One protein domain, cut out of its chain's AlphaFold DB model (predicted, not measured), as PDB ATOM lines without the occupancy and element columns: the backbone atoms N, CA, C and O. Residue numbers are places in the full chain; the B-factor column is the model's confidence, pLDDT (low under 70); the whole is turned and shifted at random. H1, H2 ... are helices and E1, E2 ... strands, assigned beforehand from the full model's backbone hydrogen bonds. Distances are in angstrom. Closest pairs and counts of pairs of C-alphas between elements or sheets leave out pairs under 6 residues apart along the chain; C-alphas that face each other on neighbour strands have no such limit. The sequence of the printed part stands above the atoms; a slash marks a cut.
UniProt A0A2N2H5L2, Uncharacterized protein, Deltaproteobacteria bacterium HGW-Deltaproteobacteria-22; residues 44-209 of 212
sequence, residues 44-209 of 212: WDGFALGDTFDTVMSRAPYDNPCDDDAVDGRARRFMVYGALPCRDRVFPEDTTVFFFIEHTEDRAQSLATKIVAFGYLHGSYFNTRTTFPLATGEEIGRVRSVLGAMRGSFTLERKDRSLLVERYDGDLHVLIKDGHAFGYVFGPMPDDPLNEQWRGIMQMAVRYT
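This is residues 44 to 209 of the 212 residues of an uncharacterized protein of Deltaproteobacteria bacterium HGW-Deltaproteobacteria-22 (UniProt A0A2N2H5L2). One sheet of eight strands, curled like part of a barrel, wraps round the last helix, H4, which lies in its hollow between the two edge strands E1 and E5. H3 packs over the sheet's other face at E7, and the two short helices H1 and H2 only graze the sheet. The printed part has 166 residues with four named helices and eight named strands, in the order H1 E1 E2 E3 H2 E4 H3 E5 E6 E7 E8 H4, and its class is mixed, helices and strands. The sheet's order is E1 E2 E3 E4 E8 E7 E6 E5, antiparallel throughout. The whole is compact, with a radius of gyration of the C-alphas of 14.9 A and spans of 43 by 33 by 31 A.

Begin with the sheet, which runs, strand beside strand, E1 at residues 67 to 71, E2 at 76 to 81, E3 at 96 to 102, E4 at 115 to 121, E8 at 180 to 186, E7 at 172 to 177, E6 at 161 to 168 and E5 at 152 to 158. It is twisted, with C-alphas up to 8.5 A off its best plane, and from edge to edge the way across it turns by 135 degrees. E1 E2 E3 form one meander, each strand the antiparallel neighbour of the one before, and E5 E6 E7 E8 form another. Look for backbone pairs within hydrogen-bond range: N 78 and O 69 at 2.8 A for the hairpin E1 and E2, and N 81 and O 97 at 2.8 A for the hairpin E2 and E3. Further on, N 100 and O 117 are 2.8 A apart between E3 and E4, and N 186 and O 118 are 2.8 A apart between E4 and E8. In the hairpins of the other meander, find N 182 and O 175 at 2.7 A for E7 and E8, N 176 and O 164 at 2.7 A for E6 and E7, and N 156 and O 163 at 2.8 A for E5 and E6. The sheet curls round H4, residues 196 to 208. The closest C-alphas of H4 and E1 are those of Glu 196 and Val 71, 6.1 A apart; those of H4 and E5 are Met 202 and Arg 158, 6.8 A apart. H3, residues 140 to 147, is on the sheet at a height of 9.6 A, over E7 and along the strands, at 5 degrees to E7 on the local plane. Its closest C-alpha to E8 is that of Ile 140, 5.2 A from that of His 180. With H4 on one face and H3 on the other, there are three layers, helices on both faces of a sheet. H1, residues 53 to 57, only grazes the sheet with residues 53 to 56, and H2, residues 107 to 111, only grazes it with residues 107 to 111. H1 and H2 are close but not clearly touching, their closest C-alphas being those of Asp 54 and Leu 111, 5.1 A apart. H3 and H4 are apart. In H1, H2, H3 and H4 every O i to N i+4 pair is within hydrogen-bond range.

Find C-alpha 53 at (138.195, 193.594, 129.365), where H1 begins; it is 6.3 A long, and H2 6.5 A. E1 is 12.1 A long, E2 16.5 A, E3 20.5 A and E4 17.3 A. From C-alpha 140 at (107.845, 191.236, 132.963), H3 runs 10.3 A. E5 measures 20.5 A, E6 23.1 A, E7 16.6 A and E8 17.7 A. H4 runs 17.2 A to C-alpha 208 at (126.570, 181.421, 142.304).

The two C-alphas farthest apart are those of Asp 106 and Gly 141, 44.4 A. The printed part has no cut. Its long links are E2 to E3, residues 82 to 95, and E4 to H3, residues 122 to 139. The model's mean pLDDT is 95.7 over the printed part, and no printed residue is under 70; H2 has a mean of 78.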
ATOM      1  N   TRP A  44     127.699 200.108 131.669       97.56
ATOM      2  CA  TRP A  44     127.567 199.453 132.965       97.56
ATOM      3  C   TRP A  44     128.814 199.719 133.771       97.56
ATOM      4  O   TRP A  44     129.919 199.418 133.342       97.56
ATOM      5  N   ASP A  45     128.634 200.360 134.913       97.62
ATOM      6  CA  ASP A  45     129.690 200.770 135.821       97.62
ATOM      7  C   ASP A  45     130.867 201.420 135.077       97.62
ATOM      8  O   ASP A  45     132.002 201.223 135.451       97.62
ATOM      9  N   GLY A  46     130.652 202.139 133.972       95.94
ATOM     10  CA  GLY A  46     131.733 202.755 133.194       95.94
ATOM     11  C   GLY A  46     132.356 201.936 132.051       95.94
ATOM     12  O   GLY A  46     133.215 202.500 131.381       95.94
ATOM     13  N   PHE A  47     131.912 200.712 131.740       97.00
ATOM     14  CA  PHE A  47     132.266 199.980 130.500       97.00
ATOM     15  C   PHE A  47     131.064 199.817 129.555       97.00
ATOM     16  O   PHE A  47     129.924 200.044 129.958       97.00
ATOM     17  N   ALA A  48     131.305 199.417 128.308       97.00
ATOM     18  CA  ALA A  48     130.302 199.045 127.309       97.00
ATOM     19  C   ALA A  48     130.706 197.764 126.552       97.00
ATOM     20  O   ALA A  48     131.851 197.318 126.629       97.00
ATOM     21  N   LEU A  49     129.776 197.179 125.788       95.81
ATOM     22  CA  LEU A  49     130.126 196.125 124.830       95.81
ATOM     23  C   LEU A  49     131.141 196.661 123.810       95.81
ATOM     24  O   LEU A  49     131.001 197.781 123.317       95.81
ATOM     25  N   GLY A  50     132.147 195.852 123.486       95.06
ATOM     26  CA  GLY A  50     133.249 196.228 122.602       95.06
ATOM     27  C   GLY A  50     134.423 196.945 123.280       95.06
ATOM     28  O   GLY A  50     135.485 197.009 122.657       95.06
ATOM     29  N   ASP A  51     134.276 197.424 124.525       95.56
ATOM     30  CA  ASP A  51     135.415 197.876 125.341       95.56
ATOM     31  C   ASP A  51     136.342 196.679 125.645       95.56
ATOM     32  O   ASP A  51     135.925 195.516 125.581       95.56
ATOM     33  N   THR A  52     137.608 196.948 125.967       95.38
ATOM     34  CA  THR A  52     138.560 195.902 126.360       95.38
ATOM     35  C   THR A  52     138.324 195.455 127.799       95.38
ATOM     36  O   THR A  52     137.962 196.244 128.678       95.38
ATOM     37  N   PHE A  53     138.509 194.163 128.057       95.44
ATOM     38  CA  PHE A  53     138.195 193.594 129.365       95.44
ATOM     39  C   PHE A  53     139.245 193.905 130.446       95.44
ATOM     40  O   PHE A  53     138.919 193.952 131.631       95.44
ATOM     41  N   ASP A  54     140.483 194.199 130.058       93.94
ATOM     42  CA  ASP A  54     141.577 194.604 130.945       93.94
ATOM     43  C   ASP A  54     141.231 195.849 131.773       93.94
ATOM     44  O   ASP A  54     141.499 195.907 132.972       93.94
ATOM     45  N   THR A  55     140.539 196.809 131.161       91.62
ATOM     46  CA  THR A  55     140.062 198.025 131.815       91.62
ATOM     47  C   THR A  55     139.033 197.681 132.887       91.62
ATOM     48  O   THR A  55     139.081 198.235 133.986       91.62
ATOM     49  N   VAL A  56     138.144 196.720 132.617       95.44
ATOM     50  CA  VAL A  56     137.172 196.238 133.604       95.44
ATOM     51  C   VAL A  56     137.878 195.526 134.750       95.44
ATOM     52  O   VAL A  56     137.609 195.866 135.897       95.44
ATOM     53  N   MET A  57     138.812 194.615 134.471       95.38
ATOM     54  CA  MET A  57     139.536 193.883 135.519       95.38
ATOM     55  C   MET A  57     140.562 194.723 136.287       95.38
ATOM     56  O   MET A  57     141.058 194.287 137.318       95.38
ATOM     57  N   SER A  58     140.904 195.927 135.834       94.75
ATOM     58  CA  SER A  58     141.858 196.788 136.550       94.75
ATOM     59  C   SER A  58     141.327 197.353 137.878       94.75
ATOM     60  O   SER A  58     142.050 198.048 138.595       94.75
ATOM     61  N   ARG A  59     140.062 197.084 138.214       95.50
ATOM     62  CA  ARG A  59     139.335 197.722 139.313       95.50
ATOM     63  C   ARG A  59     138.461 196.732 140.074       95.50
ATOM     64  O   ARG A  59     137.855 195.832 139.497       95.50
ATOM     65  N   ALA A  60     138.325 196.963 141.375       95.44
ATOM     66  CA  ALA A  60     137.347 196.254 142.189       95.44
ATOM     67  C   ALA A  60     135.906 196.600 141.746       95.44
ATOM     68  O   ALA A  60     135.659 197.738 141.337       95.44
ATOM     69  N   PRO A  61     134.946 195.662 141.851       96.38
ATOM     70  CA  PRO A  61     135.097 194.273 142.312       96.38
ATOM     71  C   PRO A  61     135.486 193.263 141.205       96.38
ATOM     72  O   PRO A  61     135.400 192.056 141.421       96.38
ATOM     73  N   TYR A  62     135.877 193.723 140.013       97.06
ATOM     74  CA  TYR A  62     136.133 192.874 138.838       97.06
ATOM     75  C   TYR A  62     137.565 192.338 138.734       97.06
ATOM     76  O   TYR A  62     137.881 191.563 137.838       97.06
ATOM     77  N   ASP A  63     138.462 192.744 139.619       95.12
ATOM     78  CA  ASP A  63     139.883 192.395 139.565       95.12
ATOM     79  C   ASP A  63     140.171 190.920 139.879       95.12
ATOM     80  O   ASP A  63     141.297 190.448 139.719       95.12
ATOM     81  N   ASN A  64     139.156 190.164 140.309       92.88
ATOM     82  CA  ASN A  64     139.294 188.766 140.684       92.88
ATOM     83  C   ASN A  64     138.031 187.950 140.351       92.88
ATOM     84  O   ASN A  64     137.148 187.812 141.202       92.88
ATOM     85  N   PRO A  65     137.937 187.371 139.142       94.69
ATOM     86  CA  PRO A  65     136.824 186.505 138.778       94.69
ATOM     87  C   PRO A  65     136.814 185.207 139.598       94.69
ATOM     88  O   PRO A  65     137.848 184.608 139.915       94.69
ATOM     89  N   CYS A  66     135.604 184.756 139.902       93.31
ATOM     90  CA  CYS A  66     135.285 183.468 140.499       93.31
ATOM     91  C   CYS A  66     135.663 182.305 139.574       93.31
ATOM     92  O   CYS A  66     136.209 181.303 140.038       93.31
ATOM     93  N   ASP A  67     135.384 182.455 138.279       94.44
ATOM     94  CA  ASP A  67     135.696 181.461 137.256       94.44
ATOM     95  C   ASP A  67     136.134 182.111 135.943       94.44
ATOM     96  O   ASP A  67     135.840 183.279 135.678       94.44
ATOM     97  N   ASP A  68     136.877 181.344 135.155       94.50
ATOM     98  CA  ASP A  68     137.500 181.791 133.913       94.50
ATOM     99  C   ASP A  68     137.683 180.595 132.971       94.50
ATOM    100  O   ASP A  68     138.769 180.013 132.848       94.50
ATOM    101  N   ASP A  69     136.577 180.225 132.329       94.75
ATOM    102  CA  ASP A  69     136.462 179.026 131.506       94.75
ATOM    103  C   ASP A  69     136.538 179.356 130.013       94.75
ATOM    104  O   ASP A  69     136.015 180.366 129.549       94.75
ATOM    105  N   ALA A  70     137.142 178.470 129.221       94.25
ATOM    106  CA  ALA A  70     137.011 178.533 127.769       94.25
ATOM    107  C   ALA A  70     135.684 177.894 127.334       94.25
ATOM    108  O   ALA A  70     135.342 176.808 127.801       94.25
ATOM    109  N   VAL A  71     134.970 178.537 126.410       95.56
ATOM    110  CA  VAL A  71     133.686 178.066 125.868       95.56
ATOM    111  C   VAL A  71     133.670 178.144 124.341       95.56
ATOM    112  O   VAL A  71     134.542 178.765 123.720       95.56
ATOM    113  N   ASP A  72     132.694 177.474 123.737       93.75
ATOM    114  CA  ASP A  72     132.498 177.324 122.295       93.75
ATOM    115  C   ASP A  72     133.752 176.802 121.595       93.75
ATOM    116  O   ASP A  72     134.277 177.412 120.663       93.75
ATOM    117  N   GLY A  73     134.304 175.697 122.102       91.88
ATOM    118  CA  GLY A  73     135.530 175.131 121.538       91.88
ATOM    119  C   GLY A  73     136.731 176.080 121.627       91.88
ATOM    120  O   GLY A  73     137.611 176.027 120.771       91.88
ATOM    121  N   ARG A  74     136.784 176.925 122.669       90.94
ATOM    122  CA  ARG A  74     137.819 177.952 122.900       90.94
ATOM    123  C   ARG A  74     137.759 179.136 121.932       90.94
ATOM    124  O   ARG A  74     138.776 179.782 121.699       90.94
ATOM    125  N   ALA A  75     136.591 179.447 121.379       92.06
ATOM    126  CA  ALA A  75     136.394 180.705 120.661       92.06
ATOM    127  C   ALA A  75     136.218 181.895 121.623       92.06
ATOM    128  O   ALA A  75     136.518 183.037 121.269       92.06
ATOM    129  N   ARG A  76     135.733 181.640 122.844       94.88
ATOM    130  CA  ARG A  76     135.442 182.668 123.853       94.88
ATOM    131  C   ARG A  76     135.935 182.241 125.232       94.88
ATOM    132  O   ARG A  76     136.085 181.047 125.503       94.88
ATOM    133  N   ARG A  77     136.168 183.218 126.110       95.75
ATOM    134  CA  ARG A  77     136.304 182.991 127.556       95.75
ATOM    135  C   ARG A  77     135.068 183.489 128.275       95.75
ATOM    136  O   ARG A  77     134.516 184.519 127.898       95.75
ATOM    137  N   PHE A  78     134.675 182.766 129.309       97.19
ATOM    138  CA  PHE A  78     133.548 183.061 130.165       97.19
ATOM    139  C   PHE A  78     134.057 183.443 131.555       97.19
ATOM    140  O   PHE A  78     134.509 182.594 132.323       97.19
ATOM    141  N   MET A  79     134.014 184.740 131.843       97.25
ATOM    142  CA  MET A  79     134.494 185.329 133.090       97.25
ATOM    143  C   MET A  79     133.323 185.476 134.047       97.25
ATOM    144  O   MET A  79     132.308 186.062 133.678       97.25
ATOM    145  N   VAL A  80     133.466 184.980 135.271       97.31
ATOM    146  CA  VAL A  80     132.351 184.806 136.210       97.31
ATOM    147  C   VAL A  80     132.629 185.526 137.518       97.31
ATOM    148  O   VAL A  80     133.708 185.381 138.078       97.31
ATOM    149  N   TYR A  81     131.632 186.229 138.052       97.75
ATOM    150  CA  TYR A  81     131.635 186.837 139.379       97.75
ATOM    151  C   TYR A  81     130.320 186.486 140.083       97.75
ATOM    152  O   TYR A  81     129.249 186.740 139.540       97.75
ATOM    153  N   GLY A  82     130.382 185.852 141.250       97.75
ATOM    154  CA  GLY A  82     129.207 185.302 141.929       97.75
ATOM    155  C   GLY A  82     128.661 186.189 143.043       97.75
ATOM    156  O   GLY A  82     129.438 186.717 143.834       97.75
ATOM    157  N   ALA A  83     127.336 186.275 143.152       97.50
ATOM    158  CA  ALA A  83     126.634 186.811 144.320       97.50
ATOM    159  C   ALA A  83     126.776 185.917 145.563       97.50
ATOM    160  O   ALA A  83     126.714 186.385 146.694       97.50
ATOM    161  N   LEU A  84     126.951 184.609 145.367       96.81
ATOM    162  CA  LEU A  84     127.259 183.664 146.436       96.81
ATOM    163  C   LEU A  84     128.776 183.449 146.549       96.81
ATOM    164  O   LEU A  84     129.481 183.576 145.541       96.81
ATOM    165  N   PRO A  85     129.284 183.076 147.742       95.06
ATOM    166  CA  PRO A  85     130.711 182.903 147.969       95.06
ATOM    167  C   PRO A  85     131.388 181.992 146.943       95.06
ATOM    168  O   PRO A  85     131.024 180.827 146.776       95.06
ATOM    169  N   CYS A  86     132.433 182.509 146.302       91.25
ATOM    170  CA  CYS A  86     133.332 181.731 145.467       91.25
ATOM    171  C   CYS A  86     134.762 182.257 145.621       91.25
ATOM    172  O   CYS A  86     135.023 183.443 145.426       91.25
ATOM    173  N   ARG A  87     135.689 181.364 145.995       89.12
ATOM    174  CA  ARG A  87     137.090 181.701 146.321       89.12
ATOM    175  C   ARG A  87     137.202 182.806 147.385       89.12
ATOM    176  O   ARG A  87     137.958 183.758 147.206       89.12
ATOM    177  N   ASP A  88     136.406 182.677 148.453       90.44
ATOM    178  CA  ASP A  88     136.326 183.606 149.595       90.44
ATOM    179  C   ASP A  88     135.902 185.037 149.233       90.44
ATOM    180  O   ASP A  88     136.220 186.002 149.929       90.44
ATOM    181  N   ARG A  89     135.180 185.186 148.119       91.75
ATOM    182  CA  ARG A  89     134.717 186.473 147.596       91.75
ATOM    183  C   ARG A  89     133.249 186.403 147.235       91.75
ATOM    184  O   ARG A  89     132.736 185.346 146.876       91.75
ATOM    185  N   VAL A  90     132.612 187.561 147.309       96.81
ATOM    186  CA  VAL A  90     131.227 187.786 146.915       96.81
ATOM    187  C   VAL A  90     131.199 189.074 146.112       96.81
ATOM    188  O   VAL A  90     131.769 190.085 146.532       96.81
ATOM    189  N   PHE A  91     130.574 189.029 144.944       97.62
ATOM    190  CA  PHE A  91     130.302 190.224 144.173       97.62
ATOM    191  C   PHE A  91     129.206 191.040 144.883       97.62
ATOM    192  O   PHE A  91     128.280 190.447 145.440       97.62
ATOM    193  N   PRO A  92     129.306 192.380 144.935       97.94
ATOM    194  CA  PRO A  92     128.434 193.169 145.795       97.94
ATOM    195  C   PRO A  92     126.946 193.072 145.444       97.94
ATOM    196  O   PRO A  92     126.568 192.796 144.305       97.94
ATOM    197  N   GLU A  93     126.119 193.397 146.443       98.00
ATOM    198  CA  GLU A  93     124.674 193.617 146.295       98.00
ATOM    199  C   GLU A  93     123.909 192.412 145.732       98.00
ATOM    200  O   GLU A  93     122.953 192.578 144.978       98.00
ATOM    201  N   ASP A  94     124.348 191.204 146.091       97.69
ATOM    202  CA  ASP A  94     123.768 189.929 145.660       97.69
ATOM    203  C   ASP A  94     123.652 189.793 144.131       97.69
ATOM    204  O   ASP A  94     122.762 189.103 143.622       97.69
ATOM    205  N   THR A  95     124.541 190.454 143.381       98.44
ATOM    206  CA  THR A  95     124.557 190.423 141.915       98.44
ATOM    207  C   THR A  95     125.586 189.427 141.405       98.44
ATOM    208  O   THR A  95     126.765 189.496 141.732       98.44
ATOM    209  N   THR A  96     125.160 188.524 140.530       98.56
ATOM    210  CA  THR A  96     126.065 187.673 139.756       98.56
ATOM    211  C   THR A  96     126.331 188.335 138.416       98.56
ATOM    212  O   THR A  96     125.396 188.750 137.737       98.56
ATOM    213  N   VAL A  97     127.591 188.405 138.002       98.50
ATOM    214  CA  VAL A  97     128.020 189.060 136.763       98.50
ATOM    215  C   VAL A  97     128.827 188.098 135.916       98.50
ATOM    216  O   VAL A  97     129.618 187.313 136.438       98.50
ATOM    217  N   PHE A  98     128.669 188.179 134.601       98.50
ATOM    218  CA  PHE A  98     129.518 187.447 133.682       98.50
ATOM    219  C   PHE A  98     129.846 188.224 132.415       98.50
ATOM    220  O   PHE A  98     129.109 189.109 131.979       98.50
ATOM    221  N   PHE A  99     130.961 187.841 131.802       98.31
ATOM    222  CA  PHE A  99     131.428 188.382 130.535       98.31
ATOM    223  C   PHE A  99     131.806 187.240 129.605       98.31
ATOM    224  O   PHE A  99     132.441 186.273 130.025       98.31
ATOM    225  N   PHE A 100     131.467 187.390 128.332       97.88
ATOM    226  CA  PHE A 100     132.076 186.640 127.249       97.88
ATOM    227  C   PHE A 100     133.048 187.558 126.522       97.88
ATOM    228  O   PHE A 100     132.653 188.604 126.002       97.88
ATOM    229  N   ILE A 101     134.310 187.157 126.479       96.50
ATOM    230  CA  ILE A 101     135.379 187.881 125.784       96.50
ATOM    231  C   ILE A 101     135.972 186.986 124.698       96.50
ATOM    232  O   ILE A 101     135.849 185.758 124.765       96.50
ATOM    233  N   GLU A 102     136.599 187.576 123.683       92.31
ATOM    234  CA  GLU A 102     137.286 186.789 122.653       92.31
ATOM    235  C   GLU A 102     138.439 186.000 123.289       92.31
ATOM    236  O   GLU A 102     139.186 186.527 124.119       92.31
ATOM    237  N   HIS A 103     138.580 184.727 122.919       87.62
ATOM    238  CA  HIS A 103     139.669 183.895 123.419       87.62
ATOM    239  C   HIS A 103     140.884 183.963 122.496       87.62
ATOM    240  O   HIS A 103     140.781 183.829 121.278       87.62
ATOM    241  N   THR A 104     142.054 184.088 123.111       87.50
ATOM    242  CA  THR A 104     143.356 183.879 122.482       87.50
ATOM    243  C   THR A 104     144.133 182.846 123.298       87.50
ATOM    244  O   THR A 104     143.855 182.640 124.479       87.50
ATOM    245  N   GLU A 105     145.110 182.167 122.692       84.62
ATOM    246  CA  GLU A 105     145.900 181.155 123.416       84.62
ATOM    247  C   GLU A 105     146.690 181.750 124.596       84.62
ATOM    248  O   GLU A 105     146.903 181.084 125.609       84.62
ATOM    249  N   ASP A 106     147.086 183.019 124.487       84.56
ATOM    250  CA  ASP A 106     147.731 183.769 125.558       84.56
ATOM    251  C   ASP A 106     146.678 184.443 126.452       84.56
ATOM    252  O   ASP A 106     145.971 185.364 126.041       84.56
ATOM    253  N   ARG A 107     146.612 184.025 127.722       76.75
ATOM    254  CA  ARG A 107     145.700 184.598 128.723       76.75
ATOM    255  C   ARG A 107     145.863 186.112 128.868       76.75
ATOM    256  O   ARG A 107     144.854 186.799 128.981       76.75
ATOM    257  N   ALA A 108     147.087 186.639 128.896       78.56
ATOM    258  CA  ALA A 108     147.299 188.078 129.060       78.56
ATOM    259  C   ALA A 108     146.721 188.850 127.867       78.56
ATOM    260  O   ALA A 108     146.073 189.878 128.048       78.56
ATOM    261  N   GLN A 109     146.869 188.301 126.660       78.50
ATOM    262  CA  GLN A 109     146.248 188.857 125.460       78.50
ATOM    263  C   GLN A 109     144.730 188.708 125.479       78.50
ATOM    264  O   GLN A 109     144.047 189.634 125.062       78.50
ATOM    265  N   SER A 110     144.200 187.593 125.998       75.31
ATOM    266  CA  SER A 110     142.752 187.384 126.130       75.31
ATOM    267  C   SER A 110     142.102 188.466 126.988       75.31
ATOM    268  O   SER A 110     140.987 188.873 126.714       75.31
ATOM    269  N   LEU A 111     142.785 188.970 128.016       81.12
ATOM    270  CA  LEU A 111     142.245 190.048 128.846       81.12
ATOM    271  C   LEU A 111     142.215 191.391 128.109       81.12
ATOM    272  O   LEU A 111     141.333 192.202 128.358       81.12
ATOM    273  N   ALA A 112     143.129 191.611 127.167       86.38
ATOM    274  CA  ALA A 112     143.120 192.790 126.308       86.38
ATOM    275  C   ALA A 112     142.089 192.696 125.162       86.38
ATOM    276  O   ALA A 112     141.987 193.624 124.359       86.38
ATOM    277  N   THR A 113     141.328 191.595 125.053       90.75
ATOM    278  CA  THR A 113     140.289 191.462 124.026       90.75
ATOM    279  C   THR A 113     138.990 192.151 124.423       90.75
ATOM    280  O   THR A 113     138.802 192.639 125.543       90.75
ATOM    281  N   LYS A 114     138.087 192.229 123.444       94.81
ATOM    282  CA  LYS A 114     136.812 192.923 123.561       94.81
ATOM    283  C   LYS A 114     135.798 192.112 124.351       94.81
ATOM    284  O   LYS A 114     135.696 190.893 124.208       94.81
ATOM    285  N   ILE A 115     134.961 192.830 125.090       96.88
ATOM    286  CA  ILE A 115     133.721 192.300 125.653       96.88
ATOM    287  C   ILE A 115     132.745 192.055 124.500       96.88
ATOM    288  O   ILE A 115     132.232 193.001 123.899       96.88
ATOM    289  N   VAL A 116     132.503 190.784 124.190       96.69
ATOM    290  CA  VAL A 116     131.587 190.353 123.125       96.69
ATOM    291  C   VAL A 116     130.160 190.318 123.647       96.69
ATOM    292  O   VAL A 116     129.254 190.833 123.001       96.69
ATOM    293  N   ALA A 117     129.969 189.737 124.827       98.00
ATOM    294  CA  ALA A 117     128.696 189.744 125.521       98.00
ATOM    295  C   ALA A 117     128.912 189.928 127.023       98.00
ATOM    296  O   ALA A 117     129.977 189.641 127.572       98.00
ATOM    297  N   PHE A 118     127.890 190.431 127.689       97.75
ATOM    298  CA  PHE A 118     127.903 190.768 129.101       97.75
ATOM    299  C   PHE A 118     126.534 190.458 129.685       97.75
ATOM    300  O   PHE A 118     125.517 190.668 129.028       97.75
ATOM    301  N   GLY A 119     126.484 189.994 130.924       98.31
ATOM    302  CA  GLY A 119     125.216 189.857 131.610       98.31
ATOM    303  C   GLY A 119     125.350 189.917 133.112       98.31
ATOM    304  O   GLY A 119     126.431 189.765 133.686       98.31
ATOM    305  N   TYR A 120     124.213 190.152 133.746       98.62
ATOM    306  CA  TYR A 120     124.088 190.119 135.190       98.62
ATOM    307  C   TYR A 120     122.752 189.516 135.596       98.62
ATOM    308  O   TYR A 120     121.744 189.646 134.896       98.62
ATOM    309  N   LEU A 121     122.771 188.827 136.729       98.62
ATOM    310  CA  LEU A 121     121.651 188.108 137.312       98.62
ATOM    311  C   LEU A 121     121.484 188.568 138.754       98.62
ATOM    312  O   LEU A 121     122.472 188.643 139.486       98.62
ATOM    313  N   HIS A 122     120.234 188.771 139.160       98.12
ATOM    314  CA  HIS A 122     119.845 189.130 140.517       98.12
ATOM    315  C   HIS A 122     120.510 190.432 141.022       98.12
ATOM    316  O   HIS A 122     121.258 191.114 140.313       98.12
ATOM    317  N   GLY A 123     120.197 190.793 142.264       97.44
ATOM    318  CA  GLY A 123     120.866 191.846 143.020       97.44
ATOM    319  C   GLY A 123     120.609 193.249 142.487       97.44
ATOM    320  O   GLY A 123     119.860 193.421 141.530       97.44
ATOM    321  N   SER A 124     121.205 194.264 143.109       98.06
ATOM    322  CA  SER A 124     120.953 195.676 142.772       98.06
ATOM    323  C   SER A 124     122.155 196.432 142.219       98.06
ATOM    324  O   SER A 124     122.001 197.609 141.891       98.06
ATOM    325  N   TYR A 125     123.310 195.775 142.049       98.44
ATOM    326  CA  TYR A 125     124.580 196.454 141.766       98.44
ATOM    327  C   TYR A 125     124.495 197.442 140.599       98.44
ATOM    328  O   TYR A 125     125.020 198.554 140.662       98.44
ATOM    329  N   PHE A 126     123.807 197.064 139.518       98.25
ATOM    330  CA  PHE A 126     123.714 197.909 138.332       98.25
ATOM    331  C   PHE A 126     122.592 198.945 138.363       98.25
ATOM    332  O   PHE A 126     122.626 199.843 137.528       98.25
ATOM    333  N   ASN A 127     121.667 198.915 139.328       96.69
ATOM    334  CA  ASN A 127     120.479 199.784 139.346       96.69
ATOM    335  C   ASN A 127     120.820 201.281 139.293       96.69
ATOM    336  O   ASN A 127     120.062 202.069 138.735       96.69
ATOM    337  N   THR A 128     121.968 201.677 139.842       96.44
ATOM    338  CA  THR A 128     122.464 203.065 139.799       96.44
ATOM    339  C   THR A 128     123.748 203.222 138.990       96.44
ATOM    340  O   THR A 128     124.334 204.303 138.965       96.44
ATOM    341  N   ARG A 129     124.230 202.144 138.363       98.06
ATOM    342  CA  ARG A 129     125.518 202.100 137.655       98.06
ATOM    343  C   ARG A 129     125.361 201.854 136.163       98.06
ATOM    344  O   ARG A 129     126.362 201.713 135.473       98.06
ATOM    345  N   THR A 130     124.144 201.784 135.646       97.88
ATOM    346  CA  THR A 130     123.899 201.568 134.222       97.88
ATOM    347  C   THR A 130     123.079 202.687 133.599       97.88
ATOM    348  O   THR A 130     122.304 203.361 134.271       97.88
ATOM    349  N   THR A 131     123.254 202.882 132.293       97.19
ATOM    350  CA  THR A 131     122.337 203.684 131.471       97.19
ATOM    351  C   THR A 131     121.184 202.853 130.897       97.19
ATOM    352  O   THR A 131     120.320 203.399 130.213       97.19
ATOM    353  N   PHE A 132     121.161 201.541 131.149       96.69
ATOM    354  CA  PHE A 132     120.054 200.661 130.795       96.69
ATOM    355  C   PHE A 132     118.820 200.967 131.672       96.69
ATOM    356  O   PHE A 132     118.950 201.073 132.889       96.69
ATOM    357  N   PRO A 133     117.614 201.131 131.097       96.12
ATOM    358  CA  PRO A 133     116.472 201.691 131.827       96.12
ATOM    359  C   PRO A 133     115.721 200.696 132.724       96.12
ATOM    360  O   PRO A 133     114.680 201.061 133.269       96.12
ATOM    361  N   LEU A 134     116.189 199.450 132.840       97.00
ATOM    362  CA  LEU A 134     115.503 198.391 133.578       97.00
ATOM    363  C   LEU A 134     116.391 197.820 134.680       97.00
ATOM    364  O   LEU A 134     117.587 197.588 134.478       97.00
ATOM    365  N   ALA A 135     115.769 197.549 135.822       98.06
ATOM    366  CA  ALA A 135     116.379 196.849 136.943       98.06
ATOM    367  C   ALA A 135     115.974 195.368 136.977       98.06
ATOM    368  O   ALA A 135     114.912 194.965 136.503       98.06
ATOM    369  N   THR A 136     116.814 194.546 137.595       97.94
ATOM    370  CA  THR A 136     116.444 193.196 138.044       97.94
ATOM    371  C   THR A 136     115.271 193.261 139.025       97.94
ATOM    372  O   THR A 136     115.083 194.239 139.749       97.94
ATOM    373  N   GLY A 137     114.451 192.212 139.036       97.88
ATOM    374  CA  GLY A 137     113.235 192.131 139.841       97.88
ATOM    375  C   GLY A 137     112.040 192.893 139.266       97.88
ATOM    376  O   GLY A 137     110.963 192.825 139.844       97.88
ATOM    377  N   GLU A 138     112.174 193.593 138.134       98.31
ATOM    378  CA  GLU A 138     111.022 194.228 137.491       98.31
ATOM    379  C   GLU A 138     110.018 193.193 136.962       98.31
ATOM    380  O   GLU A 138     110.392 192.165 136.393       98.31
ATOM    381  N   GLU A 139     108.724 193.491 137.103       98.44
ATOM    382  CA  GLU A 139     107.661 192.691 136.497       98.44
ATOM    383  C   GLU A 139     107.826 192.623 134.976       98.44
ATOM    384  O   GLU A 139     108.047 193.638 134.299       98.44
ATOM    385  N   ILE A 140     107.625 191.435 134.399       98.19
ATOM    386  CA  ILE A 140     107.845 191.236 132.963       98.19
ATOM    387  C   ILE A 140     106.930 192.107 132.086       98.19
ATOM    388  O   ILE A 140     107.298 192.468 130.969       98.19
ATOM    389  N   GLY A 141     105.753 192.496 132.589       97.75
ATOM    390  CA  GLY A 141     104.856 193.428 131.899       97.75
ATOM    391  C   GLY A 141     105.505 194.793 131.661       97.75
ATOM    392  O   GLY A 141     105.436 195.325 130.550       97.75
ATOM    393  N   ARG A 142     106.208 195.325 132.668       96.94
ATOM    394  CA  ARG A 142     106.959 196.579 132.556       96.94
ATOM    395  C   ARG A 142     108.143 196.428 131.608       96.94
ATOM    396  O   ARG A 142     108.283 197.238 130.695       96.94
ATOM    397  N   VAL A 143     108.925 195.362 131.750       97.38
ATOM    398  CA  VAL A 143     110.064 195.069 130.864       97.38
ATOM    399  C   VAL A 143     109.633 195.038 129.394       97.38
ATOM    400  O   VAL A 143     110.190 195.763 128.571       97.38
ATOM    401  N   ARG A 144     108.576 194.285 129.066       97.06
ATOM    402  CA  ARG A 144     108.007 194.220 127.710       97.06
ATOM    403  C   ARG A 144     107.530 195.583 127.211       97.06
ATOM    404  O   ARG A 144     107.722 195.903 126.042       97.06
ATOM    405  N   SER A 145     106.943 196.405 128.082       95.69
ATOM    406  CA  SER A 145     106.497 197.756 127.709       95.69
ATOM    407  C   SER A 145     107.654 198.684 127.311       95.69
ATOM    408  O   SER A 145     107.482 199.522 126.427       95.69
ATOM    409  N   VAL A 146     108.833 198.508 127.918       95.25
ATOM    410  CA  VAL A 146     110.035 199.316 127.657       95.25
ATOM    411  C   VAL A 146     110.826 198.790 126.457       95.25
ATOM    412  O   VAL A 146     111.291 199.575 125.631       95.25
ATOM    413  N   LEU A 147     110.977 197.469 126.336       94.50
ATOM    414  CA  LEU A 147     111.775 196.844 125.272       94.50
ATOM    415  C   LEU A 147     111.001 196.668 123.955       94.50
ATOM    416  O   LEU A 147     111.595 196.596 122.873       94.50
ATOM    417  N   GLY A 148     109.670 196.634 124.024       94.56
ATOM    418  CA  GLY A 148     108.787 196.441 122.883       94.56
ATOM    419  C   GLY A 148     108.572 194.966 122.538       94.56
ATOM    420  O   GLY A 148     108.488 194.104 123.409       94.56
ATOM    421  N   ALA A 149     108.415 194.672 121.245       94.88
ATOM    422  CA  ALA A 149     108.058 193.333 120.786       94.88
ATOM    423  C   ALA A 149     109.189 192.313 121.006       94.88
ATOM    424  O   ALA A 149     110.322 192.521 120.568       94.88
ATOM    425  N   MET A 150     108.842 191.185 121.627       96.75
ATOM    426  CA  MET A 150     109.717 190.024 121.778       96.75
ATOM    427  C   MET A 150     109.955 189.345 120.419       96.75
ATOM    428  O   MET A 150     109.029 189.147 119.632       96.75
ATOM    429  N   ARG A 151     111.200 188.941 120.161       97.38
ATOM    430  CA  ARG A 151     111.643 188.217 118.959       97.38
ATOM    431  C   ARG A 151     111.424 186.710 119.029       97.38
ATOM    432  O   ARG A 151     111.269 186.069 117.994       97.38
ATOM    433  N   GLY A 152     111.438 186.156 120.233       97.62
ATOM    434  CA  GLY A 152     111.206 184.747 120.512       97.62
ATOM    435  C   GLY A 152     111.631 184.410 121.934       97.62
ATOM    436  O   GLY A 152     112.185 185.254 122.636       97.62
ATOM    437  N   SER A 153     111.413 183.168 122.344       98.50
ATOM    438  CA  SER A 153     111.796 182.701 123.671       98.50
ATOM    439  C   SER A 153     112.195 181.231 123.666       98.50
ATOM    440  O   SER A 153     111.907 180.503 122.715       98.50
ATOM    441  N   PHE A 154     112.884 180.817 124.721       98.56
ATOM    442  CA  PHE A 154     113.188 179.423 125.034       98.56
ATOM    443  C   PHE A 154     113.388 179.271 126.545       98.56
ATOM    444  O   PHE A 154     113.574 180.260 127.253       98.56
ATOM    445  N   THR A 155     113.365 178.040 127.044       98.50
ATOM    446  CA  THR A 155     113.596 177.749 128.463       98.50
ATOM    447  C   THR A 155     114.987 177.160 128.650       98.50
ATOM    448  O   THR A 155     115.384 176.251 127.924       98.50
ATOM    449  N   LEU A 156     115.719 177.670 129.638       98.38
ATOM    450  CA  LEU A 156     116.931 177.049 130.155       98.38
ATOM    451  C   LEU A 156     116.569 176.175 131.342       98.38
ATOM    452  O   LEU A 156     115.913 176.637 132.273       98.38
ATOM    453  N   GLU A 157     117.028 174.930 131.326       97.38
ATOM    454  CA  GLU A 157     116.757 173.964 132.385       97.38
ATOM    455  C   GLU A 157     118.063 173.377 132.910       97.38
ATOM    456  O   GLU A 157     118.973 173.024 132.153       97.38
ATOM    457  N   ARG A 158     118.169 173.263 134.234       96.62
ATOM    458  CA  ARG A 158     119.263 172.539 134.880       96.62
ATOM    459  C   ARG A 158     118.815 172.037 136.242       96.62
ATOM    460  O   ARG A 158     118.532 172.833 137.133       96.62
ATOM    461  N   LYS A 159     118.863 170.714 136.422       93.69
ATOM    462  CA  LYS A 159     118.336 170.026 137.612       93.69
ATOM    463  C   LYS A 159     116.839 170.335 137.782       93.69
ATOM    464  O   LYS A 159     116.072 170.076 136.868       93.69
ATOM    465  N   ASP A 160     116.449 170.874 138.927       95.25
ATOM    466  CA  ASP A 160     115.101 171.259 139.342       95.25
ATOM    467  C   ASP A 160     114.813 172.758 139.138       95.25
ATOM    468  O   ASP A 160     113.800 173.267 139.612       95.25
ATOM    469  N   ARG A 161     115.706 173.485 138.454       96.62
ATOM    470  CA  ARG A 161     115.585 174.927 138.218       96.62
ATOM    471  C   ARG A 161     115.413 175.217 136.730       96.62
ATOM    472  O   ARG A 161     116.031 174.563 135.883       96.62
ATOM    473  N   SER A 162     114.623 176.242 136.427       97.75
ATOM    474  CA  SER A 162     114.407 176.735 135.071       97.75
ATOM    475  C   SER A 162     114.374 178.261 135.020       97.75
ATOM    476  O   SER A 162     114.044 178.924 136.004       97.75
ATOM    477  N   LEU A 163     114.747 178.812 133.867       98.38
ATOM    478  CA  LEU A 163     114.627 180.231 133.538       98.38
ATOM    479  C   LEU A 163     114.035 180.351 132.135       98.38
ATOM    480  O   LEU A 163     114.524 179.715 131.199       98.38
ATOM    481  N   LEU A 164     113.004 181.176 131.972       98.69
ATOM    482  CA  LEU A 164     112.522 181.555 130.645       98.69
ATOM    483  C   LEU A 164     113.432 182.658 130.105       98.69
ATOM    484  O   LEU A 164     113.684 183.639 130.796       98.69
ATOM    485  N   VAL A 165     113.904 182.520 128.874       98.69
ATOM    486  CA  VAL A 165     114.682 183.550 128.189       98.69
ATOM    487  C   VAL A 165     113.824 184.165 127.099       98.69
ATOM    488  O   VAL A 165     113.354 183.465 126.204       98.69
ATOM    489  N   GLU A 166     113.636 185.478 127.153       98.56
ATOM    490  CA  GLU A 166     113.009 186.258 126.087       98.56
ATOM    491  C   GLU A 166     114.061 187.040 125.309       98.56
ATOM    492  O   GLU A 166     114.923 187.693 125.894       98.56
ATOM    493  N   ARG A 167     113.974 186.988 123.979       98.25
ATOM    494  CA  ARG A 167     114.855 187.703 123.051       98.25
ATOM    495  C   ARG A 167     114.202 188.996 122.589       98.25
ATOM    496  O   ARG A 167     113.025 188.996 122.224       98.25
ATOM    497  N   TYR A 168     114.985 190.060 122.520       96.94
ATOM    498  CA  TYR A 168     114.582 191.387 122.067       96.94
ATOM    499  C   TYR A 168     115.578 191.923 121.032       96.94
ATOM    500  O   TYR A 168     116.650 191.357 120.823       96.94
ATOM    501  N   ASP A 169     115.207 193.007 120.352       94.75
ATOM    502  CA  ASP A 169     116.094 193.651 119.381       94.75
ATOM    503  C   ASP A 169     117.333 194.258 120.062       94.75
ATOM    504  O   ASP A 169     117.271 194.697 121.209       94.75
ATOM    505  N   GLY A 170     118.451 194.315 119.328       93.50
ATOM    506  CA  GLY A 170     119.729 194.818 119.846       93.50
ATOM    507  C   GLY A 170     120.507 193.796 120.680       93.50
ATOM    508  O   GLY A 170     121.200 194.189 121.612       93.50
ATOM    509  N   ASP A 171     120.364 192.505 120.361       96.31
ATOM    510  CA  ASP A 171     121.033 191.388 121.041       96.31
ATOM    511  C   ASP A 171     120.802 191.371 122.563       96.31
ATOM    512  O   ASP A 171     121.693 191.069 123.361       96.31
ATOM    513  N   LEU A 172     119.579 191.715 122.972       97.44
ATOM    514  CA  LEU A 172     119.153 191.748 124.364       97.44
ATOM    515  C   LEU A 172     118.336 190.504 124.709       97.44
ATOM    516  O   LEU A 172     117.364 190.163 124.032       97.44
ATOM    517  N   HIS A 173     118.696 189.872 125.817       98.44
ATOM    518  CA  HIS A 173     118.021 188.707 126.363       98.44
ATOM    519  C   HIS A 173     117.611 188.994 127.803       98.44
ATOM    520  O   HIS A 173     118.430 189.437 128.607       98.44
ATOM    521  N   VAL A 174     116.356 188.720 128.143       98.62
ATOM    522  CA  VAL A 174     115.840 188.828 129.511       98.62
ATOM    523  C   VAL A 174     115.684 187.420 130.062       98.62
ATOM    524  O   VAL A 174     114.944 186.622 129.488       98.62
ATOM    525  N   LEU A 175     116.365 187.114 131.165       98.69
ATOM    526  CA  LEU A 175     116.125 185.893 131.928       98.69
ATOM    527  C   LEU A 175     115.008 186.162 132.926       98.69
ATOM    528  O   LEU A 175     115.053 187.147 133.660       98.69
ATOM    529  N   ILE A 176     114.016 185.286 132.964       98.69
ATOM    530  CA  ILE A 176     112.776 185.474 133.707       98.69
ATOM    531  C   ILE A 176     112.607 184.319 134.677       98.69
ATOM    532  O   ILE A 176     112.705 183.147 134.302       98.69
ATOM    533  N   LYS A 177     112.290 184.680 135.916       98.00
ATOM    534  CA  LYS A 177     111.924 183.765 136.987       98.00
ATOM    535  C   LYS A 177     110.663 184.296 137.657       98.00
ATOM    536  O   LYS A 177     110.591 185.479 137.968       98.00
ATOM    537  N   ASP A 178     109.662 183.436 137.829       97.19
ATOM    538  CA  ASP A 178     108.424 183.752 138.557       97.19
ATOM    539  C   ASP A 178     107.750 185.069 138.111       97.19
ATOM    540  O   ASP A 178     107.286 185.866 138.921       97.19
ATOM    541  N   GLY A 179     107.731 185.329 136.797       98.00
ATOM    542  CA  GLY A 179     107.108 186.524 136.208       98.00
ATOM    543  C   GLY A 179     107.919 187.823 136.312       98.00
ATOM    544  O   GLY A 179     107.437 188.866 135.866       98.00
ATOM    545  N   HIS A 180     109.143 187.767 136.836       98.56
ATOM    546  CA  HIS A 180     110.025 188.920 137.019       98.56
ATOM    547  C   HIS A 180     111.337 188.742 136.252       98.56
ATOM    548  O   HIS A 180     111.795 187.618 136.021       98.56
ATOM    549  N   ALA A 181     111.960 189.851 135.855       98.44
ATOM    550  CA  ALA A 181     113.286 189.833 135.254       98.44
ATOM    551  C   ALA A 181     114.330 189.411 136.291       98.44
ATOM    552  O   ALA A 181     114.731 190.181 137.159       98.44
ATOM    553  N   PHE A 182     114.790 188.173 136.184       98.56
ATOM    554  CA  PHE A 182     115.871 187.638 136.996       98.56
ATOM    555  C   PHE A 182     117.228 188.214 136.587       98.56
ATOM    556  O   PHE A 182     118.114 188.360 137.422       98.56
ATOM    557  N   GLY A 183     117.407 188.555 135.314       98.44
ATOM    558  CA  GLY A 183     118.654 189.113 134.813       98.44
ATOM    559  C   GLY A 183     118.593 189.462 133.337       98.44
ATOM    560  O   GLY A 183     117.586 189.231 132.664       98.44
ATOM    561  N   TYR A 184     119.699 189.995 132.835       98.62
ATOM    562  CA  TYR A 184     119.824 190.468 131.461       98.62
ATOM    563  C   TYR A 184     121.134 189.984 130.843       98.62
ATOM    564  O   TYR A 184     122.162 189.932 131.521       98.62
ATOM    565  N   VAL A 185     121.102 189.660 129.548       98.50
ATOM    566  CA  VAL A 185     122.292 189.418 128.719       98.50
ATOM    567  C   VAL A 185     122.270 190.357 127.529       98.50
ATOM    568  O   VAL A 185     121.255 190.479 126.844       98.50
ATOM    569  N   PHE A 186     123.408 190.977 127.268       97.88
ATOM    570  CA  PHE A 186     123.641 191.917 126.189       97.88
ATOM    571  C   PHE A 186     124.742 191.370 125.287       97.88
ATOM    572  O   PHE A 186     125.802 190.975 125.778       97.88
ATOM    573  N   GLY A 187     124.516 191.404 123.979       96.94
ATOM    574  CA  GLY A 187     125.472 190.963 122.969       96.94
ATOM    575  C   GLY A 187     125.060 189.654 122.291       96.94
ATOM    576  O   GLY A 187     124.107 188.996 122.715       96.94
ATOM    577  N   PRO A 188     125.748 189.285 121.198       96.38
ATOM    578  CA  PRO A 188     125.348 188.186 120.331       96.38
ATOM    579  C   PRO A 188     125.446 186.838 121.051       96.38
ATOM    580  O   PRO A 188     126.539 186.300 121.282       96.38
ATOM    581  N   MET A 189     124.275 186.272 121.336       97.88
ATOM    582  CA  MET A 189     124.109 184.946 121.917       97.88
ATOM    583  C   MET A 189     123.561 183.962 120.874       97.88
ATOM    584  O   MET A 189     122.835 184.366 119.964       97.88
ATOM    585  N   PRO A 190     123.898 182.669 120.979       97.19
ATOM    586  CA  PRO A 190     123.394 181.651 120.067       97.19
ATOM    587  C   PRO A 190     121.902 181.380 120.288       97.19
ATOM    588  O   PRO A 190     121.408 181.439 121.411       97.19
ATOM    589  N   ASP A 191     121.196 181.010 119.221       96.19
ATOM    590  CA  ASP A 191     119.766 180.672 119.292       96.19
ATOM    591  C   ASP A 191     119.490 179.303 119.934       96.19
ATOM    592  O   ASP A 191     118.377 179.056 120.399       96.19
ATOM    593  N   ASP A 192     120.480 178.405 119.942       97.62
ATOM    594  CA  ASP A 192     120.363 177.067 120.520       97.62
ATOM    595  C   ASP A 192     120.530 177.110 122.053       97.62
ATOM    596  O   ASP A 192     121.641 177.382 122.524       97.62
ATOM    597  N   PRO A 193     119.491 176.785 122.853       97.50
ATOM    598  CA  PRO A 193     119.577 176.778 124.316       97.50
ATOM    599  C   PRO A 193     120.571 175.750 124.880       97.50
ATOM    600  O   PRO A 193     120.958 175.851 126.045       97.50
ATOM    601  N   LEU A 194     120.993 174.759 124.086       97.12
ATOM    602  CA  LEU A 194     121.965 173.743 124.497       97.12
ATOM    603  C   LEU A 194     123.423 174.169 124.284       97.12
ATOM    604  O   LEU A 194     124.333 173.447 124.708       97.12
ATOM    605  N   ASN A 195     123.666 175.331 123.674       97.94
ATOM    606  CA  ASN A 195     125.012 175.856 123.486       97.94
ATOM    607  C   ASN A 195     125.745 176.085 124.831       97.94
ATOM    608  O   ASN A 195     125.140 176.346 125.876       97.94
ATOM    609  N   GLU A 196     127.077 175.986 124.799       97.88
ATOM    610  CA  GLU A 196     127.946 176.104 125.972       97.88
ATOM    611  C   GLU A 196     127.772 177.423 126.736       97.88
ATOM    612  O   GLU A 196     127.787 177.400 127.967       97.88
ATOM    613  N   GLN A 197     127.521 178.543 126.054       98.06
ATOM    614  CA  GLN A 197     127.303 179.846 126.691       98.06
ATOM    615  C   GLN A 197     126.059 179.841 127.583       98.06
ATOM    616  O   GLN A 197     126.127 180.213 128.756       98.06
ATOM    617  N   TRP A 198     124.925 179.358 127.068       98.50
ATOM    618  CA  TRP A 198     123.685 179.265 127.841       98.50
ATOM    619  C   TRP A 198     123.790 178.263 128.984       98.50
ATOM    620  O   TRP A 198     123.341 178.532 130.102       98.50
ATOM    621  N   ARG A 199     124.451 177.127 128.742       97.75
ATOM    622  CA  ARG A 199     124.746 176.142 129.789       97.75
ATOM    623  C   ARG A 199     125.642 176.722 130.884       97.75
ATOM    624  O   ARG A 199     125.433 176.384 132.052       97.75
ATOM    625  N   GLY A 200     126.596 177.580 130.519       97.50
ATOM    626  CA  GLY A 200     127.449 178.341 131.431       97.50
ATOM    627  C   GLY A 200     126.644 179.318 132.285       97.50
ATOM    628  O   GLY A 200     126.723 179.264 133.512       97.50
ATOM    629  N   ILE A 201     125.778 180.126 131.669       98.19
ATOM    630  CA  ILE A 201     124.887 181.055 132.387       98.19
ATOM    631  C   ILE A 201     123.978 180.298 133.360       98.19
ATOM    632  O   ILE A 201     123.888 180.660 134.532       98.19
ATOM    633  N   MET A 202     123.350 179.203 132.925       97.88
ATOM    634  CA  MET A 202     122.487 178.410 133.804       97.88
ATOM    635  C   MET A 202     123.281 177.722 134.927       97.88
ATOM    636  O   MET A 202     122.789 177.567 136.044       97.88
ATOM    637  N   GLN A 203     124.531 177.321 134.673       96.81
ATOM    638  CA  GLN A 203     125.424 176.826 135.721       96.81
ATOM    639  C   GLN A 203     125.693 177.893 136.779       96.81
ATOM    640  O   GLN A 203     125.657 177.577 137.968       96.81
ATOM    641  N   MET A 204     125.952 179.129 136.353       96.12
ATOM    642  CA  MET A 204     126.175 180.252 137.255       96.12
ATOM    643  C   MET A 204     124.934 180.595 138.059       96.12
ATOM    644  O   MET A 204     125.039 180.701 139.274       96.12
ATOM    645  N   ALA A 205     123.772 180.691 137.407       97.19
ATOM    646  CA  ALA A 205     122.505 180.946 138.081       97.19
ATOM    647  C   ALA A 205     122.280 179.955 139.234       97.19
ATOM    648  O   ALA A 205     121.972 180.355 140.347       97.19
ATOM    649  N   VAL A 206     122.527 178.663 138.995       96.56
ATOM    650  CA  VAL A 206     122.321 177.610 140.004       96.56
ATOM    651  C   VAL A 206     123.403 177.580 141.088       96.56
ATOM    652  O   VAL A 206     123.120 177.169 142.209       96.56
ATOM    653  N   ARG A 207     124.659 177.913 140.767       95.56
ATOM    654  CA  ARG A 207     125.787 177.759 141.707       95.56
ATOM    655  C   ARG A 207     126.119 179.019 142.489       95.56
ATOM    656  O   ARG A 207     126.578 178.913 143.619       95.56
ATOM    657  N   TYR A 208     125.965 180.173 141.857       96.62
ATOM    658  CA  TYR A 208     126.570 181.421 142.304       96.62
ATOM    659  C   TYR A 208     125.564 182.556 142.466       96.62
ATOM    660  O   TYR A 208     125.978 183.643 142.849       96.62
ATOM    661  N   THR A 209     124.273 182.327 142.219       97.38
ATOM    662  CA  THR A 209     123.224 183.343 142.353       97.38
ATOM    663  C   THR A 209     122.157 182.887 143.351       97.38
ATOM    664  O   THR A 209     121.779 181.714 143.322       97.38
TER     665      THR A 209